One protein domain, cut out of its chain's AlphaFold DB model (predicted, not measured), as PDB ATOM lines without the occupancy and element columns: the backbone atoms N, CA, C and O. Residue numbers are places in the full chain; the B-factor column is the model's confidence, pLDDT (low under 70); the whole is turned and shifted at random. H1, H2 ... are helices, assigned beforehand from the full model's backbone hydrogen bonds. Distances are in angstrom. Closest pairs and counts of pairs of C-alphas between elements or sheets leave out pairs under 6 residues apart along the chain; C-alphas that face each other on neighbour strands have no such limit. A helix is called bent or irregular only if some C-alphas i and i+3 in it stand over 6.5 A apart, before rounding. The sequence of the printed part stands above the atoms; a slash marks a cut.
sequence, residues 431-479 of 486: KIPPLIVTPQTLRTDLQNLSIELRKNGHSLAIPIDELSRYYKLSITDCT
ATOM      1  N   LYS A 431     162.408 112.688 135.420       87.25
ATOM      2  CA  LYS A 431     163.498 112.182 134.567       87.25
ATOM      3  C   LYS A 431     162.942 111.378 133.392       87.25
ATOM      4  O   LYS A 431     161.905 110.730 133.494       87.25
ATOM      5  N   ILE A 432     163.708 111.334 132.301       87.31
ATOM      6  CA  ILE A 432     163.409 110.508 131.121       87.31
ATOM      7  C   ILE A 432     163.429 109.012 131.509       87.31
ATOM      8  O   ILE A 432     164.503 108.519 131.865       87.31
ATOM      9  N   PRO A 433     162.317 108.252 131.401       88.25
ATOM     10  CA  PRO A 433     162.315 106.820 131.703       88.25
ATOM     11  C   PRO A 433     163.062 106.026 130.613       88.25
ATOM     12  O   PRO A 433     162.592 105.985 129.470       88.25
ATOM     13  N   PRO A 434     164.196 105.362 130.920       86.12
ATOM     14  CA  PRO A 434     165.031 104.702 129.908       86.12
ATOM     15  C   PRO A 434     164.364 103.466 129.285       86.12
ATOM     16  O   PRO A 434     164.697 103.094 128.162       86.12
ATOM     17  N   LEU A 435     163.398 102.868 129.993       84.25
ATOM     18  CA  LEU A 435     162.539 101.779 129.517       84.25
ATOM     19  C   LEU A 435     161.538 102.210 128.426       84.25
ATOM     20  O   LEU A 435     161.058 101.356 127.689       84.25
ATOM     21  N   ILE A 436     161.217 103.508 128.318       85.38
ATOM     22  CA  ILE A 436     160.351 104.050 127.254       85.38
ATOM     23  C   ILE A 436     161.207 104.717 126.180       85.38
ATOM     24  O   ILE A 436     161.160 104.348 125.008       85.38
ATOM     25  N   VAL A 437     162.006 105.708 126.580       88.69
ATOM     26  CA  VAL A 437     162.827 106.498 125.663       88.69
ATOM     27  C   VAL A 437     164.247 105.958 125.732       88.69
ATOM     28  O   VAL A 437     165.064 106.401 126.544       88.69
ATOM     29  N   THR A 438     164.541 104.964 124.893       91.56
ATOM     30  CA  THR A 438     165.863 104.324 124.876       91.56
ATOM     31  C   THR A 438     166.960 105.319 124.464       91.56
ATOM     32  O   THR A 438     166.680 106.259 123.710       91.56
ATOM     33  N   PRO A 439     168.232 105.104 124.860       91.12
ATOM     34  CA  PRO A 439     169.342 105.953 124.428       91.12
ATOM     35  C   PRO A 439     169.486 106.067 122.903       91.12
ATOM     36  O   PRO A 439     169.938 107.093 122.405       91.12
ATOM     37  N   GLN A 440     169.081 105.041 122.146       90.62
ATOM     38  CA  GLN A 440     169.103 105.096 120.685       90.62
ATOM     39  C   GLN A 440     167.957 105.955 120.129       90.62
ATOM     40  O   GLN A 440     168.196 106.750 119.224       90.62
ATOM     41  N   THR A 441     166.753 105.844 120.704       89.94
ATOM     42  CA  THR A 441     165.594 106.695 120.378       89.94
ATOM     43  C   THR A 441     165.953 108.167 120.583       89.94
ATOM     44  O   THR A 441     165.974 108.938 119.625       89.94
ATOM     45  N   LEU A 442     166.384 108.525 121.800       92.00
ATOM     46  CA  LEU A 442     166.760 109.898 122.142       92.00
ATOM     47  C   LEU A 442     167.911 110.420 121.268       92.00
ATOM     48  O   LEU A 442     167.912 111.589 120.889       92.00
ATOM     49  N   ARG A 443     168.887 109.570 120.908       93.25
ATOM     50  CA  ARG A 443     169.980 109.965 120.005       93.25
ATOM     51  C   ARG A 443     169.459 110.346 118.622       93.25
ATOM     52  O   ARG A 443     169.875 111.378 118.102       93.25
ATOM     53  N   THR A 444     168.580 109.539 118.033       93.50
ATOM     54  CA  THR A 444     168.004 109.812 116.710       93.50
ATOM     55  C   THR A 444     167.114 111.057 116.734       93.50
ATOM     56  O   THR A 444     167.250 111.912 115.859       93.50
ATOM     57  N   ASP A 445     166.291 111.234 117.770       90.69
ATOM     58  CA  ASP A 445     165.422 112.410 117.903       90.69
ATOM     59  C   ASP A 445     166.228 113.705 118.086       90.69
ATOM     60  O   ASP A 445     165.975 114.699 117.402       90.69
ATOM     61  N   LEU A 446     167.266 113.689 118.932       92.44
ATOM     62  CA  LEU A 446     168.179 114.826 119.097       92.44
ATOM     63  C   LEU A 446     169.004 115.102 117.831       92.44
ATOM     64  O   LEU A 446     169.283 116.264 117.533       92.44
ATOM     65  N   GLN A 447     169.375 114.079 117.054       93.31
ATOM     66  CA  GLN A 447     170.018 114.271 115.749       93.31
ATOM     67  C   GLN A 447     169.090 115.015 114.785       93.31
ATOM     68  O   GLN A 447     169.500 116.047 114.248       93.31
ATOM     69  N   ASN A 448     167.841 114.568 114.642       92.31
ATOM     70  CA  ASN A 448     166.829 115.223 113.811       92.31
ATOM     71  C   ASN A 448     166.577 116.673 114.270       92.31
ATOM     72  O   ASN A 448     166.678 117.607 113.472       92.31
ATOM     73  N   LEU A 449     166.367 116.884 115.574       89.94
ATOM     74  CA  LEU A 449     166.173 118.210 116.166       89.94
ATOM     75  C   LEU A 449     167.378 119.138 115.932       89.94
ATOM     76  O   LEU A 449     167.202 120.321 115.647       89.94
ATOM     77  N   SER A 450     168.607 118.615 115.992       90.75
ATOM     78  CA  SER A 450     169.820 119.401 115.722       90.75
ATOM     79  C   SER A 450     169.948 119.847 114.262       90.75
ATOM     80  O   SER A 450     170.533 120.897 113.997       90.75
ATOM     81  N   ILE A 451     169.399 119.078 113.315       91.88
ATOM     82  CA  ILE A 451     169.378 119.426 111.888       91.88
ATOM     83  C   ILE A 451     168.377 120.560 111.646       91.88
ATOM     84  O   ILE A 451     168.710 121.519 110.950       91.88
ATOM     85  N   GLU A 452     167.198 120.500 112.269       89.31
ATOM     86  CA  GLU A 452     166.195 121.569 112.192       89.31
ATOM     87  C   GLU A 452     166.672 122.866 112.863       89.31
ATOM     88  O   GLU A 452     166.639 123.926 112.239       89.31
ATOM     89  N   LEU A 453     167.211 122.794 114.087       87.88
ATOM     90  CA  LEU A 453     167.732 123.961 114.816       87.88
ATOM     91  C   LEU A 453     168.814 124.720 114.029       87.88
ATOM     92  O   LEU A 453     168.809 125.953 114.000       87.88
ATOM     93  N   ARG A 454     169.704 123.994 113.336       89.69
ATOM     94  CA  ARG A 454     170.783 124.585 112.529       89.69
ATOM     95  C   ARG A 454     170.280 125.445 111.369       89.69
ATOM     96  O   ARG A 454     170.979 126.388 111.007       89.69
ATOM     97  N   LYS A 455     169.084 125.184 110.822       91.06
ATOM     98  CA  LYS A 455     168.478 126.025 109.767       91.06
ATOM     99  C   LYS A 455     168.235 127.459 110.248       91.06
ATOM    100  O   LYS A 455     168.352 128.393 109.463       91.06
ATOM    101  N   ASN A 456     167.966 127.617 111.545       86.56
ATOM    102  CA  ASN A 456     167.678 128.892 112.201       86.56
ATOM    103  C   ASN A 456     168.893 129.453 112.970       86.56
ATOM    104  O   ASN A 456     168.748 130.367 113.775       86.56
ATOM    105  N   GLY A 457     170.095 128.891 112.769       87.19
ATOM    106  CA  GLY A 457     171.313 129.301 113.482       87.19
ATOM    107  C   GLY A 457     171.391 128.854 114.950       87.19
ATOM    108  O   GLY A 457     172.298 129.279 115.663       87.19
ATOM    109  N   HIS A 458     170.479 127.994 115.409       85.81
ATOM    110  CA  HIS A 458     170.467 127.468 116.776       85.81
ATOM    111  C   HIS A 458     171.225 126.133 116.898       85.81
ATOM    112  O   HIS A 458     171.483 125.426 115.921       85.81
ATOM    113  N   SER A 459     171.560 125.763 118.135       87.00
ATOM    114  CA  SER A 459     172.221 124.505 118.495       87.00
ATOM    115  C   SER A 459     171.614 123.916 119.774       87.00
ATOM    116  O   SER A 459     170.896 124.594 120.509       87.00
ATOM    117  N   LEU A 460     171.875 122.631 120.038       86.44
ATOM    118  CA  LEU A 460     171.455 121.982 121.282       86.44
ATOM    119  C   LEU A 460     172.331 122.448 122.455       86.44
ATOM    120  O   LEU A 460     173.557 122.441 122.358       86.44
ATOM    121  N   ALA A 461     171.693 122.783 123.579       85.06
ATOM    122  CA  ALA A 461     172.356 123.224 124.812       85.06
ATOM    123  C   ALA A 461     173.238 122.145 125.479       85.06
ATOM    124  O   ALA A 461     174.126 122.468 126.265       85.06
ATOM    125  N   ILE A 462     172.984 120.871 125.174       87.69
ATOM    126  CA  ILE A 462     173.806 119.721 125.557       87.69
ATOM    127  C   ILE A 462     174.174 119.005 124.248       87.69
ATOM    128  O   ILE A 462     173.285 118.768 123.425       87.69
ATOM    129  N   PRO A 463     175.454 118.678 123.995       89.12
ATOM    130  CA  PRO A 463     175.837 117.980 122.775       89.12
ATOM    131  C   PRO A 463     175.305 116.541 122.778       89.12
ATOM    132  O   PRO A 463     175.200 115.898 123.822       89.12
ATOM    133  N   ILE A 464     175.017 116.007 121.589       89.50
ATOM    134  CA  ILE A 464     174.430 114.665 121.405       89.50
ATOM    135  C   ILE A 464     175.341 113.564 121.980       89.50
ATOM    136  O   ILE A 464     174.861 112.531 122.444       89.50
ATOM    137  N   ASP A 465     176.654 113.794 122.004       89.88
ATOM    138  CA  ASP A 465     177.634 112.865 122.572       89.88
ATOM    139  C   ASP A 465     177.608 112.824 124.116       89.88
ATOM    140  O   ASP A 465     177.996 111.821 124.712       89.88
ATOM    141  N   GLU A 466     177.044 113.842 124.778       91.81
ATOM    142  CA  GLU A 466     176.743 113.843 126.218       91.81
ATOM    143  C   GLU A 466     175.360 113.233 126.535       91.81
ATOM    144  O   GLU A 466     174.745 113.573 127.545       91.81
ATOM    145  N   LEU A 467     174.851 112.299 125.721       89.31
ATOM    146  CA  LEU A 467     173.490 111.752 125.855       89.31
ATOM    147  C   LEU A 467     173.120 111.296 127.285       89.31
ATOM    148  O   LEU A 467     172.000 111.508 127.747       89.31
ATOM    149  N   SER A 468     174.078 110.730 128.031       90.62
ATOM    150  CA  SER A 468     173.887 110.296 129.430       90.62
ATOM    151  C   SER A 468     173.572 111.427 130.424       90.62
ATOM    152  O   SER A 468     173.163 111.154 131.553       90.62
ATOM    153  N   ARG A 469     173.769 112.692 130.034       90.44
ATOM    154  CA  ARG A 469     173.447 113.884 130.826       90.44
ATOM    155  C   ARG A 469     171.951 114.185 130.807       90.44
ATOM    156  O   ARG A 469     171.423 114.547 131.850       90.44
ATOM    157  N   TYR A 470     171.264 113.955 129.685       87.25
ATOM    158  CA  TYR A 470     169.812 114.150 129.570       87.25
ATOM    159  C   TYR A 470     169.036 113.296 130.589       87.25
ATOM    160  O   TYR A 470     168.197 113.820 131.312       87.25
ATOM    161  N   TYR A 471     169.392 112.015 130.744       90.62
ATOM    162  CA  TYR A 471     168.772 111.097 131.718       90.62
ATOM    163  C   TYR A 471     169.035 111.441 133.197       90.62
ATOM    164  O   TYR A 471     168.391 110.885 134.083       90.62
ATOM    165  N   LYS A 472     169.994 112.329 133.488       89.44
ATOM    166  CA  LYS A 472     170.334 112.763 134.857       89.44
ATOM    167  C   LYS A 472     169.638 114.058 135.265       89.44
ATOM    168  O   LYS A 472     169.727 114.444 136.429       89.44
ATOM    169  N   LEU A 473     168.999 114.743 134.320       86.31
ATOM    170  CA  LEU A 473     168.321 116.012 134.542       86.31
ATOM    171  C   LEU A 473     166.829 115.775 134.789       86.31
ATOM    172  O   LEU A 473     166.202 114.965 134.108       86.31
ATOM    173  N   SER A 474     166.263 116.515 135.741       86.44
ATOM    174  CA  SER A 474     164.814 116.588 135.930       86.44
ATOM    175  C   SER A 474     164.240 117.598 134.929       86.44
ATOM    176  O   SER A 474     164.217 118.797 135.200       86.44
ATOM    177  N   ILE A 475     163.899 117.115 133.729       78.81
ATOM    178  CA  ILE A 475     163.480 117.906 132.552       78.81
ATOM    179  C   ILE A 475     162.251 117.331 131.826       78.81
ATOM    180  O   ILE A 475     161.935 117.782 130.727       78.81
ATOM    181  N   THR A 476     161.568 116.331 132.391       82.31
ATOM    182  CA  THR A 476     160.339 115.769 131.805       82.31
ATOM    183  C   THR A 476     159.123 116.051 132.670       82.31
ATOM    184  O   THR A 476     159.111 115.711 133.853       82.31
ATOM    185  N   ASP A 477     158.066 116.556 132.043       79.38
ATOM    186  CA  ASP A 477     156.718 116.540 132.601       79.38
ATOM    187  C   ASP A 477     155.968 115.301 132.115       79.38
ATOM    188  O   ASP A 477     156.186 114.812 131.004       79.38
ATOM    189  N   CYS A 478     155.122 114.750 132.983       77.81
ATOM    190  CA  CYS A 478     154.670 113.371 132.870       77.81
ATOM    191  C   CYS A 478     153.171 113.266 133.197       77.81
ATOM    192  O   CYS A 478     152.750 113.608 134.301       77.81
ATOM    193  N   THR A 479     152.354 112.798 132.247       75.38
ATOM    194  CA  THR A 479     150.893 112.686 132.395       75.38
ATOM    195  C   THR A 479     150.427 111.241 132.222       75.38
ATOM    196  O   THR A 479     150.522 110.653 131.149       75.38
TER     197      THR A 479
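AT A GLANCE: This is residues 431 to 479 of the 486 residues of an uncharacterized protein of Abscondita terminalis (UniProt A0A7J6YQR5). One long helix, H1, makes the long axis; beyond its last turn the chain folds back, and a short, irregular helix, H2, packs on H1 at a steep angle. Residues 452 to 457, at the far end of H1, stick out. The printed part has 49 residues, 24 of them, under half, in the named helices H1 and H2, in that order, with no named strand: all helix. It is only just compact, close to loose, with a radius of gyration of the C-alphas of 11.4 A, and spans 31 by 20 by 19 A.

HOW THE PARTS SIT: Look first at H1, residues 439 to 455, then at H2, residues 464 to 470. They touch, closest at the C-alphas of Arg 443 and Ile 464, 6.6 A apart. Their lines stand at a steep tilt of 60 degrees, opposite ways. In H1, 12 of 13 O i to N i+4 pairs are within hydrogen-bond range; in H2, 0 of 3, but 3 of 4 O i to N i+3 pairs.

IN THESE COORDINATES: Find C-alpha 439 at (169.342, 105.953, 124.428); from there H1 runs 24.9 A to C-alpha 455. H2 runs 9.4 A, ending at C-alpha 470, (169.812, 114.150, 129.570); it is irregular, with C-alphas 465 and 468 8.2 A apart.

THE WHOLE: The C-alphas farthest apart, Leu 435 and Gly 457, are 33.0 A apart. The printed part has no cut, the link from H1 to H2 is short, and no printed residue is under pLDDT 70.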